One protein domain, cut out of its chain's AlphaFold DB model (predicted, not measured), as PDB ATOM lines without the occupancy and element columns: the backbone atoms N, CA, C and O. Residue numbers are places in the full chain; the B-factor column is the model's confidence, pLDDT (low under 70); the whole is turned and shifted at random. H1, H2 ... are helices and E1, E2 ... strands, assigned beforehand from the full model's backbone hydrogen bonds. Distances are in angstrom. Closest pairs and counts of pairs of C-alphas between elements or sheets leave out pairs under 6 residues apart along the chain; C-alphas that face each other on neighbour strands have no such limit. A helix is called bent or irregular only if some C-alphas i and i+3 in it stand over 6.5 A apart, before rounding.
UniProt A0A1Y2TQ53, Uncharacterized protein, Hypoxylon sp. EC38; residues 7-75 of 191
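AT A GLANCE: This is residues 7 to 75 of the 191 residues of an uncharacterized protein of Hypoxylon sp. EC38 (UniProt A0A1Y2TQ53). What does the domain look like? H1 grazes a small three-stranded sheet, E1, E2 and E3, and between E1 and E2 the chain makes a long excursion away from the sheet, with three short helices, H2, H3 and H4, spaced along it. Residues 34 to 40 stick out at the far end of this excursion. What is it made of? The 69 printed residues have four named helices and three named strands in the order H1 E1 H2 H3 H4 E2 E3; the class is mixed, helices and strands, with under half of the residues in named elements, and the sheet has the order E1 - E2 - E3, all antiparallel. How spread out is it? It is loose, with a radius of gyration of the C-alphas of 15.3 A, and only just flat, spanning 41 by 29 by 16 A.

IN THESE COORDINATES: Where does the first part lie? H1, residues 7 to 15, is 13.9 A long and begins with C-alpha 7 at (8.890, 38.197, 25.836); it is irregular, with C-alphas 11 and 14 at 7.0 A. E1, residues 23 to 26, is 9.9 A long. Which short helices follow? H2 is residues 35 to 38, 5.5 A; H3 is residues 46 to 49, 5.7 A; H4 is residues 53 to 56, 5.6 A. C-alpha 35 is at (-15.501, 41.991, 12.400). Where are the last strands? E2, residues 64 to 67, is 10.4 A long, and E3, residues 70 to 74, is 11.7 A long and ends with C-alpha 74 at (9.053, 54.130, 27.818).

HOW THE PARTS SIT: How does H1 stand to the sheet? It is on the sheet but only grazes it, with residues 7 to 14; its closest C-alphas to E3 are those of Leu 10 and Glu 70, 7.5 A apart. In the backbone of H1, 3 of 5 O i to N i+4 pairs are within hydrogen-bond range; the other helices, of four residues each, are too short for such a pair. How are the strands paired? E1 and E2 are antiparallel at 149 degrees, with N 24 and O 66 within hydrogen-bond range at 2.8 A. E2 and E3 form a hairpin, antiparallel at 144 degrees, with N 65 and O 73 at 2.8 A. How do the short helices sit? H2, H3 and H4 are not on the sheet, and H2 and H3 are apart. H3 and H4 are close but not clearly touching, their closest C-alphas being those of Trp 47 and Ala 53, 6.6 A apart.

THE WHOLE: How large is it? The two C-alphas farthest apart, those of Pro 17 and Thr 40, are 41.5 A apart. Are there cuts or long links? The printed part has no cut, and no link is long; H3 to H4 and E2 to E3 are tight. Where is confidence low? The model's mean pLDDT over the printed part is 89.7, with residues 41 and 43 under 70.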
ATOM      1  N   SER A   7       7.710  38.695  25.116       93.56
ATOM      2  CA  SER A   7       8.890  38.197  25.836       93.56
ATOM      3  C   SER A   7       9.735  37.224  25.019       93.56
ATOM      4  O   SER A   7      10.957  37.240  25.123       93.56
ATOM      5  N   ASP A   8       9.098  36.371  24.220       94.75
ATOM      6  CA  ASP A   8       9.793  35.329  23.464       94.75
ATOM      7  C   ASP A   8      10.487  35.953  22.254       94.75
ATOM      8  O   ASP A   8      11.623  35.603  21.941       94.75
ATOM      9  N   PHE A   9       9.837  36.939  21.624       93.38
ATOM     10  CA  PHE A   9      10.459  37.762  20.593       93.38
ATOM     11  C   PHE A   9      11.669  38.524  21.149       93.38
ATOM     12  O   PHE A   9      12.763  38.426  20.598       93.38
ATOM     13  N   LEU A  10      11.510  39.226  22.271       95.19
ATOM     14  CA  LEU A  10      12.595  39.984  22.898       95.19
ATOM     15  C   LEU A  10      13.754  39.083  23.350       95.19
ATOM     16  O   LEU A  10      14.907  39.481  23.226       95.19
ATOM     17  N   TYR A  11      13.474  37.851  23.786       95.25
ATOM     18  CA  TYR A  11      14.499  36.867  24.139       95.25
ATOM     19  C   TYR A  11      15.369  36.448  22.942       95.25
ATOM     20  O   TYR A  11      16.578  36.265  23.091       95.25
ATOM     21  N   ILE A  12      14.786  36.309  21.745       95.19
ATOM     22  CA  ILE A  12      15.537  35.905  20.544       95.19
ATOM     23  C   ILE A  12      16.214  37.076  19.828       95.19
ATOM     24  O   ILE A  12      17.181  36.847  19.101       95.19
ATOM     25  N   VAL A  13      15.759  38.317  20.027       95.06
ATOM     26  CA  VAL A  13      16.295  39.515  19.353       95.06
ATOM     27  C   VAL A  13      17.833  39.599  19.398       95.06
ATOM     28  O   VAL A  13      18.426  39.766  18.332       95.06
ATOM     29  N   PRO A  14      18.523  39.387  20.541       95.12
ATOM     30  CA  PRO A  14      19.992  39.451  20.610       95.12
ATOM     31  C   PRO A  14      20.729  38.416  19.756       95.12
ATOM     32  O   PRO A  14      21.924  38.575  19.481       95.12
ATOM     33  N   THR A  15      20.049  37.327  19.386       95.56
ATOM     34  CA  THR A  15      20.598  36.235  18.569       95.56
ATOM     35  C   THR A  15      20.481  36.514  17.073       95.56
ATOM     36  O   THR A  15      21.174  35.879  16.282       95.56
ATOM     37  N   ILE A  16      19.647  37.482  16.684       95.44
ATOM     38  CA  ILE A  16      19.404  37.867  15.298       95.44
ATOM     39  C   ILE A  16      20.400  38.979  14.932       95.44
ATOM     40  O   ILE A  16      20.243  40.108  15.398       95.44
ATOM     41  N   PRO A  17      21.417  38.724  14.081       94.88
ATOM     42  CA  PRO A  17      22.518  39.672  13.879       94.88
ATOM     43  C   PRO A  17      22.091  41.061  13.392       94.88
ATOM     44  O   PRO A  17      22.734  42.044  13.733       94.88
ATOM     45  N   HIS A  18      21.004  41.152  12.619       95.00
ATOM     46  CA  HIS A  18      20.498  42.420  12.082       95.00
ATOM     47  C   HIS A  18      19.570  43.184  13.042       95.00
ATOM     48  O   HIS A  18      19.205  44.316  12.739       95.00
ATOM     49  N   LEU A  19      19.173  42.584  14.171       93.44
ATOM     50  CA  LEU A  19      18.381  43.238  15.225       93.44
ATOM     51  C   LEU A  19      19.200  43.505  16.495       93.44
ATOM     52  O   LEU A  19      18.701  44.132  17.429       93.44
ATOM     53  N   ARG A  20      20.452  43.043  16.535       94.19
ATOM     54  CA  ARG A  20      21.377  43.312  17.634       94.19
ATOM     55  C   ARG A  20      21.733  44.797  17.673       94.19
ATOM     56  O   ARG A  20      21.986  45.404  16.637       94.19
ATOM     57  N   ASP A  21      21.742  45.359  18.878       95.31
ATOM     58  CA  ASP A  21      22.034  46.766  19.172       95.31
ATOM     59  C   ASP A  21      21.093  47.770  18.474       95.31
ATOM     60  O   ASP A  21      21.366  48.971  18.421       95.31
ATOM     61  N   VAL A  22      19.948  47.298  17.970       95.81
ATOM     62  CA  VAL A  22      18.901  48.141  17.385       95.81
ATOM     63  C   VAL A  22      17.881  48.513  18.459       95.81
ATOM     64  O   VAL A  22      17.409  47.658  19.207       95.81
ATOM     65  N   LYS A  23      17.498  49.797  18.507       96.44
ATOM     66  CA  LYS A  23      16.388  50.277  19.341       96.44
ATOM     67  C   LYS A  23      15.059  49.885  18.695       96.44
ATOM     68  O   LYS A  23      14.655  50.470  17.692       96.44
ATOM     69  N   LEU A  24      14.379  48.905  19.278       95.81
ATOM     70  CA  LEU A  24      13.050  48.459  18.868       95.81
ATOM     71  C   LEU A  24      11.984  49.258  19.613       95.81
ATOM     72  O   LEU A  24      12.077  49.415  20.826       95.81
ATOM     73  N   ALA A  25      10.969  49.739  18.900       96.50
ATOM     74  CA  ALA A  25       9.783  50.350  19.490       96.50
ATOM     75  C   ALA A  25       8.608  49.377  19.371       96.50
ATOM     76  O   ALA A  25       8.268  48.953  18.266       96.50
ATOM     77  N   ILE A  26       7.991  49.033  20.497       94.00
ATOM     78  CA  ILE A  26       6.810  48.170  20.547       94.00
ATOM     79  C   ILE A  26       5.614  49.033  20.933       94.00
ATOM     80  O   ILE A  26       5.627  49.697  21.971       94.00
ATOM     81  N   CYS A  27       4.593  49.046  20.073       91.88
ATOM     82  CA  CYS A  27       3.310  49.677  20.354       91.88
ATOM     83  C   CYS A  27       2.283  48.657  20.823       91.88
ATOM     84  O   CYS A  27       2.160  47.558  20.281       91.88
ATOM     85  N   TYR A  28       1.487  49.082  21.795       89.62
ATOM     86  CA  TYR A  28       0.277  48.387  22.179       89.62
ATOM     87  C   TYR A  28      -0.818  48.596  21.128       89.62
ATOM     88  O   TYR A  28      -1.040  49.716  20.665       89.62
ATOM     89  N   CYS A  29      -1.506  47.522  20.752       86.00
ATOM     90  CA  CYS A  29      -2.656  47.545  19.852       86.00
ATOM     91  C   CYS A  29      -3.666  46.496  20.319       86.00
ATOM     92  O   CYS A  29      -3.298  45.340  20.533       86.00
ATOM     93  N   GLU A  30      -4.939  46.872  20.436       86.19
ATOM     94  CA  GLU A  30      -6.010  45.910  20.696       86.19
ATOM     95  C   GLU A  30      -6.650  45.447  19.393       86.19
ATOM     96  O   GLU A  30      -6.981  46.254  18.522       86.19
ATOM     97  N   LEU A  31      -6.868  44.137  19.275       83.69
ATOM     98  CA  LEU A  31      -7.641  43.584  18.174       83.69
ATOM     99  C   LEU A  31      -9.137  43.592  18.532       83.69
ATOM    100  O   LEU A  31      -9.504  43.163  19.635       83.69
ATOM    101  N   PRO A  32     -10.010  44.027  17.606       82.69
ATOM    102  CA  PRO A  32     -11.448  43.870  17.761       82.69
ATOM    103  C   PRO A  32     -11.837  42.394  17.885       82.69
ATOM    104  O   PRO A  32     -11.280  41.533  17.208       82.69
ATOM    105  N   GLU A  33     -12.818  42.101  18.737       81.81
ATOM    106  CA  GLU A  33     -13.299  40.726  18.963       81.81
ATOM    107  C   GLU A  33     -14.209  40.230  17.835       81.81
ATOM    108  O   GLU A  33     -14.320  39.029  17.588       81.81
ATOM    109  N   HIS A  34     -14.854  41.162  17.134       83.25
ATOM    110  CA  HIS A  34     -15.796  40.886  16.059       83.25
ATOM    111  C   HIS A  34     -15.513  41.788  14.860       83.25
ATOM    112  O   HIS A  34     -15.184  42.963  15.014       83.25
ATOM    113  N   GLU A  35     -15.703  41.255  13.654       82.06
ATOM    114  CA  GLU A  35     -15.501  41.991  12.400       82.06
ATOM    115  C   GLU A  35     -16.422  43.217  12.291       82.06
ATOM    116  O   GLU A  35     -16.030  44.255  11.766       82.06
ATOM    117  N   SER A  36     -17.617  43.150  12.883       81.38
ATOM    118  CA  SER A  36     -18.558  44.274  12.947       81.38
ATOM    119  C   SER A  36     -17.990  45.507  13.661       81.38
ATOM    120  O   SER A  36     -18.357  46.628  13.314       81.38
ATOM    121  N   ALA A  37     -17.064  45.330  14.608       75.06
ATOM    122  CA  ALA A  37     -16.418  46.437  15.313       75.06
ATOM    123  C   ALA A  37     -15.384  47.177  14.443       75.06
ATOM    124  O   ALA A  37     -15.101  48.348  14.695       75.06
ATOM    125  N   LEU A  38     -14.878  46.553  13.368       75.75
ATOM    126  CA  LEU A  38     -14.042  47.247  12.378       75.75
ATOM    127  C   LEU A  38     -14.831  48.338  11.643       75.75
ATOM    128  O   LEU A  38     -14.255  49.347  11.243       75.75
ATOM    129  N   ALA A  39     -16.152  48.178  11.506       78.75
ATOM    130  CA  ALA A  39     -17.003  49.172  10.855       78.75
ATOM    131  C   ALA A  39     -17.144  50.460  11.683       78.75
ATOM    132  O   ALA A  39     -17.363  51.531  11.120       78.75
ATOM    133  N   THR A  40     -17.018  50.376  13.010       73.44
ATOM    134  CA  THR A  40     -17.254  51.504  13.924       73.44
ATOM    135  C   THR A  40     -16.001  52.333  14.209       73.44
ATOM    136  O   THR A  40     -16.111  53.348  14.890       73.44
ATOM    137  N   TRP A  41     -14.820  51.916  13.720       65.75
ATOM    138  CA  TRP A  41     -13.522  52.575  13.974       65.75
ATOM    139  C   TRP A  41     -13.248  52.867  15.463       65.75
ATOM    140  O   TRP A  41     -12.462  53.746  15.809       65.75
ATOM    141  N   SER A  42     -13.893  52.118  16.358       70.06
ATOM    142  CA  SER A  42     -13.736  52.256  17.800       70.06
ATOM    143  C   SER A  42     -12.865  51.112  18.288       70.06
ATOM    144  O   SER A  42     -13.252  49.945  18.193       70.06
ATOM    145  N   ALA A  43     -11.666  51.440  18.764       69.94
ATOM    146  CA  ALA A  43     -10.808  50.453  19.393       69.94
ATOM    147  C   ALA A  43     -11.416  50.045  20.744       69.94
ATOM    148  O   ALA A  43     -11.897  50.908  21.490       69.94
ATOM    149  N   PRO A  44     -11.395  48.749  21.088       76.19
ATOM    150  CA  PRO A  44     -11.674  48.355  22.453       76.19
ATOM    151  C   PRO A  44     -10.641  49.029  23.380       76.19
ATOM    152  O   PRO A  44      -9.492  49.252  23.008       76.19
ATOM    153  N   ASN A  45     -11.106  49.467  24.550       87.50
ATOM    154  CA  ASN A  45     -10.294  50.147  25.562       87.50
ATOM    155  C   ASN A  45     -10.067  49.208  26.757       87.50
ATOM    156  O   ASN A  45     -10.249  49.614  27.908       87.50
ATOM    157  N   LYS A  46      -9.759  47.931  26.494       90.00
ATOM    158  CA  LYS A  46      -9.558  46.913  27.536       90.00
ATOM    159  C   LYS A  46      -8.400  47.279  28.454       90.00
ATOM    160  O   LYS A  46      -8.506  47.040  29.650       90.00
ATOM    161  N   TRP A  47      -7.383  47.970  27.936       90.25
ATOM    162  CA  TRP A  47      -6.281  48.526  28.730       90.25
ATOM    163  C   TRP A  47      -6.736  49.417  29.902       90.25
ATOM    164  O   TRP A  47      -5.981  49.620  30.850       90.25
ATOM    165  N   LYS A  48      -7.958  49.970  29.885       91.50
ATOM    166  CA  LYS A  48      -8.495  50.748  31.020       91.50
ATOM    167  C   LYS A  48      -8.774  49.891  32.259       91.50
ATOM    168  O   LYS A  48      -8.918  50.440  33.342       91.50
ATOM    169  N   GLN A  49      -8.878  48.573  32.099       91.81
ATOM    170  CA  GLN A  49      -9.127  47.622  33.185       91.81
ATOM    171  C   GLN A  49      -7.829  47.083  33.799       91.81
ATOM    172  O   GLN A  49      -7.883  46.331  34.773       91.81
ATOM    173  N   ASP A  50      -6.668  47.435  33.236       90.69
ATOM    174  CA  ASP A  50      -5.389  46.985  33.770       90.69
ATOM    175  C   ASP A  50      -5.136  47.604  35.157       90.69
ATOM    176  O   ASP A  50      -5.464  48.775  35.378       90.69
ATOM    177  N   PRO A  51      -4.481  46.880  36.084       93.25
ATOM    178  CA  PRO A  51      -4.169  47.395  37.419       93.25
ATOM    179  C   PRO A  51      -3.343  48.688  37.432       93.25
ATOM    180  O   PRO A  51      -3.347  49.411  38.423       93.25
ATOM    181  N   ASP A  52      -2.599  48.962  36.359       88.81
ATOM    182  CA  ASP A  52      -1.733  50.128  36.208       88.81
ATOM    183  C   ASP A  52      -2.339  51.232  35.325       88.81
ATOM    184  O   ASP A  52      -1.660  52.222  35.044       88.81
ATOM    185  N   ALA A  53      -3.601  51.111  34.896       89.56
ATOM    186  CA  ALA A  53      -4.232  52.050  33.966       89.56
ATOM    187  C   ALA A  53      -4.188  53.514  34.438       89.56
ATOM    188  O   ALA A  53      -3.915  54.413  33.637       89.56
ATOM    189  N   ASP A  54      -4.364  53.751  35.740       87.94
ATOM    190  CA  ASP A  54      -4.334  55.088  36.345       87.94
ATOM    191  C   ASP A  54      -2.975  55.781  36.179       87.94
ATOM    192  O   ASP A  54      -2.906  57.004  36.021       87.94
ATOM    193  N   SER A  55      -1.880  55.011  36.135       87.50
ATOM    194  CA  SER A  55      -0.529  55.559  35.949       87.50
ATOM    195  C   SER A  55      -0.333  56.213  34.577       87.50
ATOM    196  O   SER A  55       0.579  57.019  34.395       87.50
ATOM    197  N   ARG A  56      -1.204  55.893  33.611       87.06
ATOM    198  CA  ARG A  56      -1.149  56.387  32.234       87.06
ATOM    199  C   ARG A  56      -1.992  57.641  32.006       87.06
ATOM    200  O   ARG A  56      -2.097  58.090  30.872       87.06
ATOM    201  N   HIS A  57      -2.593  58.221  33.050       87.25
ATOM    202  CA  HIS A  57      -3.376  59.466  32.970       87.25
ATOM    203  C   HIS A  57      -4.505  59.437  31.922       87.25
ATOM    204  O   HIS A  57      -4.760  60.430  31.242       87.25
ATOM    205  N   GLY A  58      -5.171  58.290  31.766       86.94
ATOM    206  CA  GLY A  58      -6.252  58.126  30.788       86.94
ATOM    207  C   GLY A  58      -5.782  57.967  29.338       86.94
ATOM    208  O   GLY A  58      -6.618  57.973  28.437       86.94
ATOM    209  N   PHE A  59      -4.480  57.782  29.105       87.06
ATOM    210  CA  PHE A  59      -3.931  57.420  27.803       87.06
ATOM    211  C   PHE A  59      -3.708  55.909  27.701       87.06
ATOM    212  O   PHE A  59      -3.340  55.249  28.674       87.06
ATOM    213  N   ALA A  60      -3.890  55.370  26.495       89.50
ATOM    214  CA  ALA A  60      -3.527  53.991  26.197       89.50
ATOM    215  C   ALA A  60      -2.020  53.757  26.424       89.50
ATOM    216  O   ALA A  60      -1.238  54.714  26.339       89.50
ATOM    217  N   PRO A  61      -1.592  52.505  26.685       91.38
ATOM    218  CA  PRO A  61      -0.177  52.170  26.768       91.38
ATOM    219  C   PRO A  61       0.600  52.714  25.562       91.38
ATOM    220  O   PRO A  61       0.175  52.586  24.411       91.38
ATOM    221  N   ARG A  62       1.724  53.367  25.845       91.38
ATOM    222  CA  ARG A  62       2.543  54.084  24.861       91.38
ATOM    223  C   ARG A  62       3.702  53.201  24.388       91.38
ATOM    224  O   ARG A  62       3.775  52.023  24.740       91.38
ATOM    225  N   TYR A  63       4.590  53.747  23.560       94.50
ATOM    226  CA  TYR A  63       5.728  52.981  23.054       94.50
ATOM    227  C   TYR A  63       6.674  52.567  24.182       94.50
ATOM    228  O   TYR A  63       7.143  53.404  24.953       94.50
ATOM    229  N   LYS A  64       7.013  51.280  24.204       95.38
ATOM    230  CA  LYS A  64       8.131  50.747  24.983       95.38
ATOM    231  C   LYS A  64       9.312  50.522  24.059       95.38
ATOM    232  O   LYS A  64       9.149  50.024  22.943       95.38
ATOM    233  N   PHE A  65      10.494  50.905  24.516       97.12
ATOM    234  CA  PHE A  65      11.710  50.823  23.731       97.12
ATOM    235  C   PHE A  65      12.661  49.793  24.308       97.12
ATOM    236  O   PHE A  65      12.979  49.834  25.495       97.12
ATOM    237  N   TYR A  66      13.169  48.924  23.441       97.19
ATOM    238  CA  TYR A  66      14.053  47.835  23.824       97.19
ATOM    239  C   TYR A  66      15.349  47.861  23.020       97.19
ATOM    240  O   TYR A  66      15.340  48.197  21.837       97.19
ATOM    241  N   VAL A  67      16.455  47.469  23.647       97.19
ATOM    242  CA  VAL A  67      17.737  47.199  22.983       97.19
ATOM    243  C   VAL A  67      18.206  45.836  23.460       97.19
ATOM    244  O   VAL A  67      18.235  45.584  24.659       97.19
ATOM    245  N   ASN A  68      18.533  44.935  22.531       96.12
ATOM    246  CA  ASN A  68      18.930  43.561  22.864       96.12
ATOM    247  C   ASN A  68      17.930  42.844  23.797       96.12
ATOM    248  O   ASN A  68      18.323  42.098  24.689       96.12
ATOM    249  N   GLY A  69      16.632  43.071  23.590       94.25
ATOM    250  CA  GLY A  69      15.579  42.455  24.401       94.25
ATOM    251  C   GLY A  69      15.354  43.100  25.773       94.25
ATOM    252  O   GLY A  69      14.387  42.748  26.445       94.25
ATOM    253  N   GLU A  70      16.183  44.061  26.181       96.50
ATOM    254  CA  GLU A  70      16.061  44.760  27.463       96.50
ATOM    255  C   GLU A  70      15.306  46.077  27.303       96.50
ATOM    256  O   GLU A  70      15.548  46.823  26.352       96.50
ATOM    257  N   LEU A  71      14.386  46.368  28.226       96.31
ATOM    258  CA  LEU A  71      13.632  47.621  28.242       96.31
ATOM    259  C   LEU A  71      14.571  48.771  28.622       96.31
ATOM    260  O   LEU A  71      15.116  48.784  29.722       96.31
ATOM    261  N   VAL A  72      14.728  49.744  27.728       97.44
ATOM    262  CA  VAL A  72      15.606  50.906  27.939       97.44
ATOM    263  C   VAL A  72      14.843  52.196  28.206       97.44
ATOM    264  O   VAL A  72      15.378  53.093  28.851       97.44
ATOM    265  N   ASP A  73      13.621  52.321  27.686       95.69
ATOM    266  CA  ASP A  73      12.843  53.556  27.763       95.69
ATOM    267  C   ASP A  73      11.351  53.277  27.533       95.69
ATOM    268  O   ASP A  73      10.973  52.280  26.914       95.69
ATOM    269  N   GLU A  74      10.500  54.177  28.008       93.56
ATOM    270  CA  GLU A  74       9.053  54.130  27.818       93.56
ATOM    271  C   GLU A  74       8.527  55.547  27.597       93.56
ATOM    272  O   GLU A  74       8.765  56.455  28.396       93.56
ATOM    273  N   GLU A  75       7.785  55.741  26.508       92.00
ATOM    274  CA  GLU A  75       7.135  57.017  26.244       92.00
ATOM    275  C   GLU A  75       6.045  57.253  27.297       92.00
ATOM    276  O   GLU A  75       5.093  56.490  27.417       92.00
TER     277      GLU A  75